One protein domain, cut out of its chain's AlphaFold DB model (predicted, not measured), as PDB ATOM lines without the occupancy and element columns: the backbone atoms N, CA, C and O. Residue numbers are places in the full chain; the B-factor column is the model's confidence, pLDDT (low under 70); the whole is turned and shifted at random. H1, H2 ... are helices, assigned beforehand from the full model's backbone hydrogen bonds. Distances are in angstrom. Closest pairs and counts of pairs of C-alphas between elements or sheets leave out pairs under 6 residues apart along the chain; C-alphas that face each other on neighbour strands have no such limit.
ATOM      1  N   MET A  12      18.314  30.318 -19.525       62.62
ATOM      2  CA  MET A  12      17.123  30.481 -18.688       62.62
ATOM      3  C   MET A  12      16.200  31.628 -19.122       62.62
ATOM      4  O   MET A  12      14.987  31.470 -19.047       62.62
ATOM      5  N   GLU A  13      16.758  32.757 -19.550       65.25
ATOM      6  CA  GLU A  13      16.015  33.932 -20.014       65.25
ATOM      7  C   GLU A  13      15.544  33.754 -21.464       65.25
ATOM      8  O   GLU A  13      14.426  34.143 -21.793       65.25
ATOM      9  N   VAL A  14      16.312  33.053 -22.306       64.12
ATOM     10  CA  VAL A  14      15.841  32.618 -23.634       64.12
ATOM     11  C   VAL A  14      14.609  31.722 -23.493       64.12
ATOM     12  O   VAL A  14      13.599  31.928 -24.165       64.12
ATOM     13  N   LEU A  15      14.655  30.749 -22.583       64.44
ATOM     14  CA  LEU A  15      13.533  29.851 -22.304       64.44
ATOM     15  C   LEU A  15      12.322  30.566 -21.692       64.44
ATOM     16  O   LEU A  15      11.210  30.042 -21.773       64.44
ATOM     17  N   ASP A  16      12.523  31.703 -21.030       66.31
ATOM     18  CA  ASP A  16      11.445  32.519 -20.470       66.31
ATOM     19  C   ASP A  16      10.755  33.323 -21.577       66.31
ATOM     20  O   ASP A  16       9.563  33.145 -21.819       66.31
ATOM     21  N   ARG A  17      11.541  34.078 -22.359       69.62
ATOM     22  CA  ARG A  17      11.063  34.904 -23.481       69.62
ATOM     23  C   ARG A  17      10.355  34.098 -24.569       69.62
ATOM     24  O   ARG A  17       9.396  34.569 -25.166       69.62
ATOM     25  N   THR A  18      10.837  32.890 -24.852       69.38
ATOM     26  CA  THR A  18      10.291  32.043 -25.927       69.38
ATOM     27  C   THR A  18       9.121  31.170 -25.479       69.38
ATOM     28  O   THR A  18       8.479  30.535 -26.312       69.38
ATOM     29  N   GLY A  19       8.873  31.046 -24.168       65.50
ATOM     30  CA  GLY A  19       7.913  30.077 -23.631       65.50
ATOM     31  C   GLY A  19       8.288  28.605 -23.887       65.50
ATOM     32  O   GLY A  19       7.514  27.705 -23.551       65.50
ATOM     33  N   ILE A  20       9.473  28.326 -24.448       69.38
ATOM     34  CA  ILE A  20       9.917  26.973 -24.792       69.38
ATOM     35  C   ILE A  20      10.304  26.206 -23.517       69.38
ATOM     36  O   ILE A  20      10.747  26.745 -22.490       69.38
ATOM     37  N   LEU A  21      10.087  24.892 -23.556       65.19
ATOM     38  CA  LEU A  21      10.467  23.982 -22.484       65.19
ATOM     39  C   LEU A  21      11.972  23.708 -22.538       65.19
ATOM     40  O   LEU A  21      12.514  23.375 -23.583       65.19
ATOM     41  N   SER A  22      12.645  23.766 -21.385       66.69
ATOM     42  CA  SER A  22      14.036  23.304 -21.297       66.69
ATOM     43  C   SER A  22      14.149  21.831 -21.711       66.69
ATOM     44  O   SER A  22      13.229  21.053 -21.449       66.69
ATOM     45  N   ILE A  23      15.307  21.410 -22.227       71.12
ATOM     46  CA  ILE A  23      15.577  20.001 -22.579       71.12
ATOM     47  C   ILE A  23      15.250  19.054 -21.411       71.12
ATOM     48  O   ILE A  23      14.647  18.002 -21.599       71.12
ATOM     49  N   HIS A  24      15.555  19.453 -20.172       65.75
ATOM     50  CA  HIS A  24      15.219  18.661 -18.986       65.75
ATOM     51  C   HIS A  24      13.710  18.532 -18.750       65.75
ATOM     52  O   HIS A  24      13.255  17.490 -18.286       65.75
ATOM     53  N   ALA A  25      12.936  19.579 -19.036       67.88
ATOM     54  CA  ALA A  25      11.480  19.541 -18.950       67.88
ATOM     55  C   ALA A  25      10.891  18.680 -20.080       67.88
ATOM     56  O   ALA A  25      10.039  17.835 -19.817       67.88
ATOM     57  N   MET A  26      11.410  18.807 -21.307       72.81
ATOM     58  CA  MET A  26      11.002  17.987 -22.454       72.81
ATOM     59  C   MET A  26      11.250  16.496 -22.207       72.81
ATOM     60  O   MET A  26      10.333  15.690 -22.352       72.81
ATOM     61  N   LEU A  27      12.456  16.125 -21.762       69.75
ATOM     62  CA  LEU A  27      12.808  14.735 -21.458       69.75
ATOM     63  C   LEU A  27      11.881  14.129 -20.401       69.75
ATOM     64  O   LEU A  27      11.432  12.997 -20.549       69.75
ATOM     65  N   ARG A  28      11.532  14.893 -19.363       70.31
ATOM     66  CA  ARG A  28      10.613  14.433 -18.314       70.31
ATOM     67  C   ARG A  28       9.179  14.287 -18.806       70.31
ATOM     68  O   ARG A  28       8.517  13.322 -18.440       70.31
ATOM     69  N   GLN A  29       8.704  15.196 -19.660       70.38
ATOM     70  CA  GLN A  29       7.394  15.046 -20.294       70.38
ATOM     71  C   GLN A  29       7.338  13.792 -21.171       70.38
ATOM     72  O   GLN A  29       6.356  13.056 -21.108       70.38
ATOM     73  N   VAL A  30       8.387  13.520 -21.954       71.94
ATOM     74  CA  VAL A  30       8.486  12.309 -22.784       71.94
ATOM     75  C   VAL A  30       8.510  11.053 -21.913       71.94
ATOM     76  O   VAL A  30       7.716  10.144 -22.149       71.94
ATOM     77  N   GLN A  31       9.334  11.033 -20.860       69.19
ATOM     78  CA  GLN A  31       9.384   9.932 -19.893       69.19
ATOM     79  C   GLN A  31       8.013   9.665 -19.262       69.19
ATOM     80  O   GLN A  31       7.585   8.515 -19.188       69.19
ATOM     81  N   LEU A  32       7.287  10.710 -18.852       71.62
ATOM     82  CA  LEU A  32       5.964  10.540 -18.258       71.62
ATOM     83  C   LEU A  32       4.904  10.092 -19.266       71.62
ATOM     84  O   LEU A  32       4.120   9.206 -18.936       71.62
ATOM     85  N   ARG A  33       4.909  10.621 -20.496       74.44
ATOM     86  CA  ARG A  33       4.001  10.176 -21.569       74.44
ATOM     87  C   ARG A  33       4.212   8.706 -21.912       74.44
ATOM     88  O   ARG A  33       3.236   7.964 -21.992       74.44
ATOM     89  N   TRP A  34       5.468   8.286 -22.066       69.31
ATOM     90  CA  TRP A  34       5.829   6.887 -22.292       69.31
ATOM     91  C   TRP A  34       5.374   6.008 -21.127       69.31
ATOM     92  O   TRP A  34       4.734   4.982 -21.320       69.31
ATOM     93  N   SER A  35       5.584   6.472 -19.900       69.12
ATOM     94  CA  SER A  35       5.177   5.724 -18.717       69.12
ATOM     95  C   SER A  35       3.654   5.638 -18.528       69.12
ATOM     96  O   SER A  35       3.158   4.649 -18.006       69.12
ATOM     97  N   GLY A  36       2.898   6.654 -18.955       73.56
ATOM     98  CA  GLY A  36       1.438   6.611 -18.972       73.56
ATOM     99  C   GLY A  36       0.900   5.760 -20.121       73.56
ATOM    100  O   GLY A  36      -0.209   5.252 -20.033       73.56
ATOM    101  N   HIS A  37       1.649   5.602 -21.218       72.75
ATOM    102  CA  HIS A  37       1.346   4.598 -22.242       72.75
ATOM    103  C   HIS A  37       1.548   3.189 -21.688       72.75
ATOM    104  O   HIS A  37       0.658   2.367 -21.839       72.75
ATOM    105  N   LEU A  38       2.645   2.965 -20.964       67.00
ATOM    106  CA  LEU A  38       2.974   1.680 -20.357       67.00
ATOM    107  C   LEU A  38       1.911   1.167 -19.375       67.00
ATOM    108  O   LEU A  38       1.571  -0.007 -19.419       67.00
ATOM    109  N   VAL A  39       1.352   2.037 -18.527       72.62
ATOM    110  CA  VAL A  39       0.263   1.665 -17.596       72.62
ATOM    111  C   VAL A  39      -0.968   1.143 -18.350       72.62
ATOM    112  O   VAL A  39      -1.615   0.205 -17.896       72.62
ATOM    113  N   ARG A  40      -1.242   1.706 -19.534       76.50
ATOM    114  CA  ARG A  40      -2.370   1.353 -20.412       76.50
ATOM    115  C   ARG A  40      -2.058   0.223 -21.397       76.50
ATOM    116  O   ARG A  40      -2.930  -0.154 -22.173       76.50
ATOM    117  N   MET A  41      -0.819  -0.265 -21.437       75.81
ATOM    118  CA  MET A  41      -0.469  -1.436 -22.237       75.81
ATOM    119  C   MET A  41      -0.974  -2.702 -21.545       75.81
ATOM    120  O   MET A  41      -1.152  -2.726 -20.331       75.81
ATOM    121  N   ASP A  42      -1.180  -3.749 -22.327       73.50
ATOM    122  CA  ASP A  42      -1.512  -5.075 -21.815       73.50
ATOM    123  C   ASP A  42      -0.357  -5.657 -20.970       73.50
ATOM    124  O   ASP A  42       0.818  -5.417 -21.278       73.50
ATOM    125  N   GLU A  43      -0.692  -6.388 -19.903       71.06
ATOM    126  CA  GLU A  43       0.254  -7.012 -18.960       71.06
ATOM    127  C   GLU A  43       1.142  -8.053 -19.632       71.06
ATOM    128  O   GLU A  43       2.280  -8.251 -19.217       71.06
ATOM    129  N   GLU A  44       0.683  -8.669 -20.718       73.06
ATOM    130  CA  GLU A  44       1.469  -9.666 -21.445       73.06
ATOM    131  C   GLU A  44       2.597  -9.047 -22.283       73.06
ATOM    132  O   GLU A  44       3.567  -9.725 -22.647       73.06
ATOM    133  N   ARG A  45       2.534  -7.737 -22.563       70.56
ATOM    134  CA  ARG A  45       3.532  -7.066 -23.400       70.56
ATOM    135  C   ARG A  45       4.868  -6.931 -22.677       70.56
ATOM    136  O   ARG A  45       4.962  -6.374 -21.583       70.56
ATOM    137  N   LEU A  46       5.935  -7.326 -23.374       67.06
ATOM    138  CA  LEU A  46       7.316  -7.316 -22.875       67.06
ATOM    139  C   LEU A  46       7.735  -6.004 -22.181       67.06
ATOM    140  O   LEU A  46       8.312  -6.092 -21.099       67.06
ATOM    141  N   PRO A  47       7.426  -4.792 -22.695       60.50
ATOM    142  CA  PRO A  47       7.798  -3.555 -22.008       60.50
ATOM    143  C   PRO A  47       7.139  -3.393 -20.633       60.50
ATOM    144  O   PRO A  47       7.769  -2.852 -19.725       60.50
ATOM    145  N   LYS A  48       5.888  -3.849 -20.467       66.69
ATOM    146  CA  LYS A  48       5.148  -3.757 -19.200       66.69
ATOM    147  C   LYS A  48       5.648  -4.809 -18.211       66.69
ATOM    148  O   LYS A  48       5.985  -4.451 -17.086       66.69
ATOM    149  N   ARG A  49       5.865  -6.049 -18.673       65.56
ATOM    150  CA  ARG A  49       6.480  -7.136 -17.882       65.56
ATOM    151  C   ARG A  49       7.873  -6.783 -17.369       65.56
ATOM    152  O   ARG A  49       8.174  -7.026 -16.210       65.56
ATOM    153  N   LEU A  50       8.708  -6.175 -18.211       63.81
ATOM    154  CA  LEU A  50      10.076  -5.795 -17.851       63.81
ATOM    155  C   LEU A  50      10.120  -4.676 -16.793       63.81
ATOM    156  O   LEU A  50      11.047  -4.621 -15.992       63.81
ATOM    157  N   LEU A  51       9.152  -3.751 -16.806       58.34
ATOM    158  CA  LEU A  51       9.182  -2.569 -15.937       58.34
ATOM    159  C   LEU A  51       8.365  -2.718 -14.645       58.34
ATOM    160  O   LEU A  51       8.714  -2.101 -13.632       58.34
ATOM    161  N   CYS A  52       7.259  -3.460 -14.717       57.81
ATOM    162  CA  CYS A  52       6.293  -3.658 -13.637       57.81
ATOM    163  C   CYS A  52       6.361  -5.059 -13.016       57.81
ATOM    164  O   CYS A  52       5.791  -5.242 -11.947       57.81
ATOM    165  N   ASP A  71      12.692   3.673 -10.252       69.06
ATOM    166  CA  ASP A  71      13.216   4.660  -9.294       69.06
ATOM    167  C   ASP A  71      13.465   6.018  -9.960       69.06
ATOM    168  O   ASP A  71      13.159   7.073  -9.396       69.06
ATOM    169  N   THR A  72      13.950   6.003 -11.205       68.50
ATOM    170  CA  THR A  72      14.101   7.208 -12.039       68.50
ATOM    171  C   THR A  72      12.741   7.848 -12.340       68.50
ATOM    172  O   THR A  72      12.595   9.076 -12.300       68.50
ATOM    173  N   LEU A  73      11.721   7.017 -12.564       69.00
ATOM    174  CA  LEU A  73      10.333   7.430 -12.735       69.00
ATOM    175  C   LEU A  73       9.759   8.054 -11.453       69.00
ATOM    176  O   LEU A  73       9.247   9.172 -11.498       69.00
ATOM    177  N   LYS A  74       9.904   7.385 -10.300       75.25
ATOM    178  CA  LYS A  74       9.476   7.901  -8.985       75.25
ATOM    179  C   LYS A  74      10.127   9.245  -8.664       75.25
ATOM    180  O   LYS A  74       9.453  10.160  -8.196       75.25
ATOM    181  N   LYS A  75      11.420   9.405  -8.963       76.62
ATOM    182  CA  LYS A  75      12.130  10.683  -8.801       76.62
ATOM    183  C   LYS A  75      11.540  11.783  -9.685       76.62
ATOM    184  O   LYS A  75      11.377  12.909  -9.223       76.62
ATOM    185  N   SER A  76      11.206  11.464 -10.934       72.94
ATOM    186  CA  SER A  76      10.596  12.420 -11.863       72.94
ATOM    187  C   SER A  76       9.186  12.826 -11.439       72.94
ATOM    188  O   SER A  76       8.880  14.012 -11.478       72.94
ATOM    189  N   LEU A  77       8.372  11.881 -10.960       79.19
ATOM    190  CA  LEU A  77       7.036  12.151 -10.418       79.19
ATOM    191  C   LEU A  77       7.088  13.090  -9.208       79.19
ATOM    192  O   LEU A  77       6.424  14.123  -9.215       79.19
ATOM    193  N   LYS A  78       7.959  12.800  -8.228       82.75
ATOM    194  CA  LYS A  78       8.163  13.665  -7.052       82.75
ATOM    195  C   LYS A  78       8.576  15.085  -7.445       82.75
ATOM    196  O   LYS A  78       8.063  16.055  -6.905       82.75
ATOM    197  N   GLN A  79       9.484  15.214  -8.410       78.38
ATOM    198  CA  GLN A  79       9.968  16.515  -8.886       78.38
ATOM    199  C   GLN A  79       8.917  17.320  -9.662       78.38
ATOM    200  O   GLN A  79       9.059  18.535  -9.776       78.38
ATOM    201  N   LEU A  80       7.887  16.654 -10.184       79.25
ATOM    202  CA  LEU A  80       6.757  17.262 -10.885       79.25
ATOM    203  C   LEU A  80       5.521  17.405  -9.981       79.25
ATOM    204  O   LEU A  80       4.472  17.797 -10.477       79.25
ATOM    205  N   GLN A  81       5.646  17.088  -8.684       82.75
ATOM    206  CA  GLN A  81       4.557  17.079  -7.696       82.75
ATOM    207  C   GLN A  81       3.374  16.167  -8.069       82.75
ATOM    208  O   GLN A  81       2.244  16.393  -7.653       82.75
ATOM    209  N   ILE A  82       3.628  15.103  -8.835       81.69
ATOM    210  CA  ILE A  82       2.619  14.088  -9.152       81.69
ATOM    211  C   ILE A  82       2.745  12.973  -8.118       81.69
ATOM    212  O   ILE A  82       3.811  12.360  -7.990       81.69
ATOM    213  N   ASN A  83       1.667  12.712  -7.376       79.81
ATOM    214  CA  ASN A  83       1.649  11.654  -6.373       79.81
ATOM    215  C   ASN A  83       1.847  10.286  -7.063       79.81
ATOM    216  O   ASN A  83       1.102   9.955  -7.985       79.81
ATOM    217  N   PRO A  84       2.860   9.493  -6.668       71.44
ATOM    218  CA  PRO A  84       3.107   8.186  -7.265       71.44
ATOM    219  C   PRO A  84       2.010   7.151  -6.980       71.44
ATOM    220  O   PRO A  84       1.939   6.191  -7.737       71.44
ATOM    221  N   VAL A  85       1.196   7.329  -5.931       72.81
ATOM    222  CA  VAL A  85       0.126   6.390  -5.540       72.81
ATOM    223  C   VAL A  85      -1.097   6.544  -6.443       72.81
ATOM    224  O   VAL A  85      -1.568   5.572  -7.005       72.81
ATOM    225  N   THR A  86      -1.548   7.775  -6.686       73.31
ATOM    226  CA  THR A  86      -2.728   8.067  -7.529       73.31
ATOM    227  C   THR A  86      -2.399   8.120  -9.028       73.31
ATOM    228  O   THR A  86      -3.178   8.605  -9.845       73.31
ATOM    229  N   ARG A  87      -1.186   7.705  -9.410       73.12
ATOM    230  CA  ARG A  87      -0.653   7.857 -10.771       73.12
ATOM    231  C   ARG A  87      -1.245   6.837 -11.742       73.12
ATOM    232  O   ARG A  87      -1.327   7.145 -12.927       73.12
ATOM    233  N   GLU A  88      -1.626   5.651 -11.282       75.81
ATOM    234  CA  GLU A  88      -2.279   4.639 -12.124       75.81
ATOM    235  C   GLU A  88      -3.679   5.097 -12.543       75.81
ATOM    236  O   GLU A  88      -3.951   5.134 -13.742       75.81
ATOM    237  N   ASP A  89      -4.472   5.611 -11.599       77.06
ATOM    238  CA  ASP A  89      -5.785   6.218 -11.862       77.06
ATOM    239  C   ASP A  89      -5.666   7.424 -12.804       77.06
ATOM    240  O   ASP A  89      -6.345   7.516 -13.828       77.06
ATOM    241  N   LEU A  90      -4.705   8.313 -12.522       77.19
ATOM    242  CA  LEU A  90      -4.413   9.470 -13.367       77.19
ATOM    243  C   LEU A  90      -3.968   9.054 -14.777       77.19
ATOM    244  O   LEU A  90      -4.204   9.784 -15.731       77.19
ATOM    245  N   ALA A  91      -3.290   7.913 -14.933       76.75
ATOM    246  CA  ALA A  91      -2.791   7.461 -16.228       76.75
ATOM    247  C   ALA A  91      -3.886   6.889 -17.139       76.75
ATOM    248  O   ALA A  91      -3.683   6.877 -18.360       76.75
ATOM    249  N   GLN A  92      -5.013   6.449 -16.568       79.94
ATOM    250  CA  GLN A  92      -6.192   6.015 -17.319       79.94
ATOM    251  C   GLN A  92      -6.950   7.213 -17.913       79.94
ATOM    252  O   GLN A  92      -7.323   7.183 -19.088       79.94
ATOM    253  N   ASP A  93      -7.064   8.318 -17.169       84.56
ATOM    254  CA  ASP A  93      -7.597   9.586 -17.680       84.56
ATOM    255  C   ASP A  93      -6.533  10.354 -18.492       84.56
ATOM    256  O   ASP A  93      -5.710  11.126 -17.991       84.56
ATOM    257  N   ARG A  94      -6.535  10.138 -19.811       77.81
ATOM    258  CA  ARG A  94      -5.552  10.740 -20.727       77.81
ATOM    259  C   ARG A  94      -5.589  12.285 -20.732       77.81
ATOM    260  O   ARG A  94      -4.495  12.870 -20.749       77.81
ATOM    261  N   PRO A  95      -6.752  12.965 -20.780       83.75
ATOM    262  CA  PRO A  95      -6.837  14.414 -20.584       83.75
ATOM    263  C   PRO A  95      -6.254  14.897 -19.248       83.75
ATOM    264  O   PRO A  95      -5.390  15.784 -19.259       83.75
ATOM    265  N   ALA A  96      -6.641  14.290 -18.121       83.19
ATOM    266  CA  ALA A  96      -6.162  14.700 -16.798       83.19
ATOM    267  C   ALA A  96      -4.655  14.463 -16.623       83.19
ATOM    268  O   ALA A  96      -3.948  15.330 -16.092       83.19
ATOM    269  N   LEU A  97      -4.120  13.358 -17.159       79.75
ATOM    270  CA  LEU A  97      -2.681  13.089 -17.185       79.75
ATOM    271  C   LEU A  97      -1.923  14.174 -17.952       79.75
ATOM    272  O   LEU A  97      -0.896  14.671 -17.488       79.75
ATOM    273  N   ARG A  98      -2.406  14.552 -19.143       81.69
ATOM    274  CA  ARG A  98      -1.756  15.583 -19.968       81.69
ATOM    275  C   ARG A  98      -1.742  16.935 -19.263       81.69
ATOM    276  O   ARG A  98      -0.705  17.600 -19.292       81.69
ATOM    277  N   SER A  99      -2.856  17.315 -18.634       85.06
ATOM    278  CA  SER A  99      -2.964  18.555 -17.862       85.06
ATOM    279  C   SER A  99      -1.983  18.560 -16.684       85.06
ATOM    280  O   SER A  99      -1.126  19.439 -16.588       85.06
ATOM    281  N   SER A 100      -1.987  17.494 -15.879       83.81
ATOM    282  CA  SER A 100      -1.109  17.342 -14.709       83.81
ATOM    283  C   SER A 100       0.377  17.351 -15.072       83.81
ATOM    284  O   SER A 100       1.184  18.003 -14.410       83.81
ATOM    285  N   VAL A 101       0.763  16.689 -16.168       81.56
ATOM    286  CA  VAL A 101       2.147  16.698 -16.673       81.56
ATOM    287  C   VAL A 101       2.571  18.098 -17.125       81.56
ATOM    288  O   VAL A 101       3.720  18.487 -16.905       81.56
ATOM    289  N   LYS A 102       1.669  18.870 -17.747       84.06
ATOM    290  CA  LYS A 102       1.951  20.243 -18.190       84.06
ATOM    291  C   LYS A 102       2.152  21.171 -16.988       84.06
ATOM    292  O   LYS A 102       3.171  21.861 -16.935       84.06
ATOM    293  N   THR A 103       1.253  21.113 -16.008       85.69
ATOM    294  CA  THR A 103       1.332  21.892 -14.761       85.69
ATOM    295  C   THR A 103       2.578  21.529 -13.953       85.69
ATOM    296  O   THR A 103       3.390  22.401 -13.641       85.69
ATOM    297  N   GLY A 104       2.819  20.237 -13.717       85.00
ATOM    298  CA  GLY A 104       4.007  19.766 -13.001       85.00
ATOM    299  C   GLY A 104       5.309  20.171 -13.695       85.00
ATOM    300  O   GLY A 104       6.270  20.583 -13.046       85.00
ATOM    301  N   SER A 105       5.344  20.135 -15.032       78.44
ATOM    302  CA  SER A 105       6.506  20.570 -15.813       78.44
ATOM    303  C   SER A 105       6.778  22.072 -15.691       78.44
ATOM    304  O   SER A 105       7.947  22.466 -15.727       78.44
ATOM    305  N   ALA A 106       5.737  22.900 -15.569       82.25
ATOM    306  CA  ALA A 106       5.880  24.337 -15.344       82.25
ATOM    307  C   ALA A 106       6.445  24.620 -13.943       82.25
ATOM    308  O   ALA A 106       7.430  25.347 -13.816       82.25
ATOM    309  N   ILE A 107       5.915  23.947 -12.916       84.12
ATOM    310  CA  ILE A 107       6.402  24.034 -11.531       84.12
ATOM    311  C   ILE A 107       7.868  23.586 -11.438       84.12
ATOM    312  O   ILE A 107       8.710  24.281 -10.871       84.12
ATOM    313  N   TYR A 108       8.217  22.457 -12.058       79.69
ATOM    314  CA  TYR A 108       9.597  21.973 -12.099       79.69
ATOM    315  C   TYR A 108      10.546  22.968 -12.781       79.69
ATOM    316  O   TYR A 108      11.663  23.175 -12.300       79.69
ATOM    317  N   LYS A 109      10.115  23.598 -13.886       78.19
ATOM    318  CA  LYS A 109      10.888  24.657 -14.554       78.19
ATOM    319  C   LYS A 109      11.131  25.804 -13.575       78.19
ATOM    320  O   LYS A 109      12.296  26.111 -13.335       78.19
ATOM    321  N   ALA A 110      10.072  26.357 -12.978       82.94
ATOM    322  CA  ALA A 110      10.138  27.468 -12.026       82.94
ATOM    323  C   ALA A 110      11.077  27.168 -10.844       82.94
ATOM    324  O   ALA A 110      12.016  27.925 -10.598       82.94
ATOM    325  N   ASN A 111      10.923  26.005 -10.206       83.75
ATOM    326  CA  ASN A 111      11.773  25.567  -9.096       83.75
ATOM    327  C   ASN A 111      13.245  25.454  -9.503       83.75
ATOM    328  O   ASN A 111      14.139  25.849  -8.754       83.75
ATOM    329  N   ARG A 112      13.524  24.952 -10.712       78.06
ATOM    330  CA  ARG A 112      14.891  24.875 -11.234       78.06
ATOM    331  C   ARG A 112      15.484  26.262 -11.473       78.06
ATOM    332  O   ARG A 112      16.656  26.465 -11.158       78.06
ATOM    333  N   ILE A 113      14.698  27.204 -12.006       77.94
ATOM    334  CA  ILE A 113      15.132  28.598 -12.192       77.94
ATOM    335  C   ILE A 113      15.456  29.217 -10.834       77.94
ATOM    336  O   ILE A 113      16.548  29.751 -10.659       77.94
ATOM    337  N   ALA A 114      14.538  29.100  -9.874       84.00
ATOM    338  CA  ALA A 114      14.698  29.632  -8.528       84.00
ATOM    339  C   ALA A 114      15.947  29.056  -7.847       84.00
ATOM    340  O   ALA A 114      16.770  29.808  -7.336       84.00
ATOM    341  N   THR A 115      16.162  27.742  -7.953       83.00
ATOM    342  CA  THR A 115      17.354  27.077  -7.403       83.00
ATOM    343  C   THR A 115      18.642  27.594  -8.054       83.00
ATOM    344  O   THR A 115      19.633  27.835  -7.368       83.00
ATOM    345  N   ALA A 116      18.659  27.774  -9.378       76.19
ATOM    346  CA  ALA A 116      19.828  28.297 -10.086       76.19
ATOM    347  C   ALA A 116      20.109  29.768  -9.729       76.19
ATOM    348  O   ALA A 116      21.268  30.129  -9.520       76.19
ATOM    349  N   LYS A 117      19.061  30.597  -9.610       82.38
ATOM    350  CA  LYS A 117      19.160  31.988  -9.144       82.38
ATOM    351  C   LYS A 117      19.687  32.053  -7.709       82.38
ATOM    352  O   LYS A 117      20.640  32.784  -7.472       82.38
ATOM    353  N   ALA A 118      19.164  31.229  -6.801       84.81
ATOM    354  CA  ALA A 118      19.622  31.149  -5.414       84.81
ATOM    355  C   ALA A 118      21.102  30.745  -5.314       84.81
ATOM    356  O   ALA A 118      21.871  31.395  -4.618       84.81
ATOM    357  N   LYS A 119      21.548  29.739  -6.083       83.25
ATOM    358  CA  LYS A 119      22.973  29.356  -6.144       83.25
ATOM    359  C   LYS A 119      23.872  30.460  -6.703       83.25
ATOM    360  O   LYS A 119      25.036  30.556  -6.328       83.25
ATOM    361  N   ARG A 120      23.374  31.257  -7.649       79.56
ATOM    362  CA  ARG A 120      24.112  32.412  -8.178       79.56
ATOM    363  C   ARG A 120      24.217  33.517  -7.131       79.56
ATOM    364  O   ARG A 120      25.317  33.995  -6.908       79.56
ATOM    365  N   ALA A 121      23.110  33.849  -6.471       83.56
ATOM    366  CA  ALA A 121      23.077  34.830  -5.392       83.56
ATOM    367  C   ALA A 121      23.995  34.426  -4.230       83.56
ATOM    368  O   ALA A 121      24.804  35.233  -3.804       83.56
ATOM    369  N   ALA A 122      23.963  33.161  -3.801       86.19
ATOM    370  CA  ALA A 122      24.841  32.654  -2.746       86.19
ATOM    371  C   ALA A 122      26.334  32.819  -3.086       86.19
ATOM    372  O   ALA A 122      27.102  33.280  -2.252       86.19
ATOM    373  N   ARG A 123      26.740  32.504  -4.327       82.81
ATOM    374  CA  ARG A 123      28.128  32.719  -4.778       82.81
ATOM    375  C   ARG A 123      28.506  34.196  -4.817       82.81
ATOM    376  O   ARG A 123      29.606  34.540  -4.418       82.81
ATOM    377  N   ASN A 124      27.605  35.055  -5.286       84.31
ATOM    378  CA  ASN A 124      27.846  36.496  -5.308       84.31
ATOM    379  C   ASN A 124      27.999  37.052  -3.887       84.31
ATOM    380  O   ASN A 124      28.951  37.774  -3.640       84.31
ATOM    381  N   ASN A 125      27.131  36.653  -2.954       85.25
ATOM    382  CA  ASN A 125      27.216  37.075  -1.555       85.25
ATOM    383  C   ASN A 125      28.522  36.611  -0.900       85.25
ATOM    384  O   ASN A 125      29.126  37.373  -0.163       85.25
ATOM    385  N   GLN A 126      28.994  35.401  -1.212       85.38
ATOM    386  CA  GLN A 126      30.279  34.903  -0.714       85.38
ATOM    387  C   GLN A 126      31.474  35.715  -1.247       85.38
ATOM    388  O   GLN A 126      32.466  35.882  -0.544       85.38
ATOM    389  N   ILE A 127      31.391  36.222  -2.484       84.12
ATOM    390  CA  ILE A 127      32.381  37.167  -3.026       84.12
ATOM    391  C   ILE A 127      32.294  38.497  -2.272       84.12
ATOM    392  O   ILE A 127      33.326  39.031  -1.892       84.12
ATOM    393  N   THR A 128      31.082  39.013  -2.050       85.19
ATOM    394  CA  THR A 128      30.852  40.257  -1.305       85.19
ATOM    395  C   THR A 128      31.447  40.187   0.099       85.19
ATOM    396  O   THR A 128      32.253  41.036   0.439       85.19
ATOM    397  N   GLU A 129      31.109  39.153   0.869       85.12
ATOM    398  CA  GLU A 129      31.577  38.948   2.246       85.12
ATOM    399  C   GLU A 129      33.110  38.936   2.322       85.12
ATOM    400  O   GLU A 129      33.709  39.715   3.056       85.12
ATOM    401  N   LYS A 130      33.768  38.155   1.458       83.06
ATOM    402  CA  LYS A 130      35.237  38.096   1.418       83.06
ATOM    403  C   LYS A 130      35.906  39.389   0.950       83.06
ATOM    404  O   LYS A 130      37.064  39.620   1.281       83.06
ATOM    405  N   LEU A 131      35.212  40.203   0.152       82.50
ATOM    406  CA  LEU A 131      35.693  41.520  -0.268       82.50
ATOM    407  C   LEU A 131      35.351  42.631   0.744       82.50
ATOM    408  O   LEU A 131      35.910  43.722   0.645       82.50
TER     409      LEU A 131
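Overview. This is residues 12 to 52 and 71 to 131 of the 364 residues of an uncharacterized protein of Schistocephalus solidus (UniProt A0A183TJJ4). One long, unbent helix, H6, runs through the model, with its first part packed alongside H2, which runs the opposite way, and its last part, residues 118 to 131, sticking out alone as an arm. The short helices gather round this pair: H5 makes a corner with the start of H6 and packs on the last residues of H2, H4 lies across H2 and H6, H3 sits past the end of H2, and H1 lies near H6 ahead of the arm. The printed part has 102 residues with six named helices, H1 to H6 in chain order, and no named strand; the class is all helix. The whole is loose, with a radius of gyration of the C-alphas of 17.7 A, and spans 65 by 28 by 21 A, the arm of H6 adding to the longest span.

Arrangement. H6, residues 94 to 131, is the longest helix, and H2, residues 23 to 39, touches it. They run opposite ways at a shallow tilt of 32 degrees; their closest C-alphas, those of Ala 25 and Ser 105, are 6.0 A apart, and H6 touches H2 with residues 97 to 109 alone. H2 is the hub, touching four other helices. H5, residues 87 to 92, touches H2 at residues 36 to 39 alone, with the closest C-alphas, those of Gly 36 and Ala 91, 5.1 A apart. These two run the same way at a steep tilt of 69.6 degrees, only just short of about perpendicular. H5 and H6 touch only at the corner by their link, and only just, with 3 pairs of C-alphas within 8 A; the closest are those of Leu 90 and Leu 97, 5.5 A apart. H4, residues 71 to 79, only just touches H2, with 3 pairs of C-alphas within 8 A, the closest being those of Arg 28 and Ser 76 at 6.8 A; their lines stand at a steep tilt of 63 degrees, opposite ways. H4 and H6 are close but not clearly touching, with the C-alphas of Gln 79 and Tyr 108 closest at 6.3 A, and they are about perpendicular at 78 degrees. H3, residues 46 to 52, touches H2 only at the corner, and only just, with 3 pairs of C-alphas within 8 A; the closest are those of Leu 38 and Lys 48, 6.0 A apart. H1, residues 12 to 17, is close to H6 but not clearly touching it, with the C-alphas of Met 12 and Ile 113 closest at 7.1 A. H3 and H6 are apart, and so are H1 and H2. The helix packing is mostly crossed, but only just: of 3 touching pairs with a tilt, 1 is shallow. In H1, H2, H3, H4, H5 and H6 every O i to N i+4 pair is within hydrogen-bond range.

Along the chain. H6 measures 55.4 A from C-alpha 94 at (-5.552, 10.740, -20.727) to C-alpha 131 at (35.693, 41.520, -0.268). H2 measures 24.4 A and begins at C-alpha 23, at (15.577, 20.001, -22.579). H4 measures 12.3 A and H3 10.0 A; H1 and H5 have six residues each.

Size, cuts and confidence. The C-alphas farthest apart, those of Glu 44 and Leu 131, are 65.1 A apart. Without residues 118 to 131, which stand free, the body has 88 residues and spans 46 by 24 by 21 A. Residues 53 to 70 are cut out, with C-alphas 52 and 71 11.7 A apart across the cut. Of the links that are printed whole, none is long. The mean pLDDT of the printed part is 75.5; 28 residues are under 70, among them residues 12 to 22, 46 to 52 and 71 to 73.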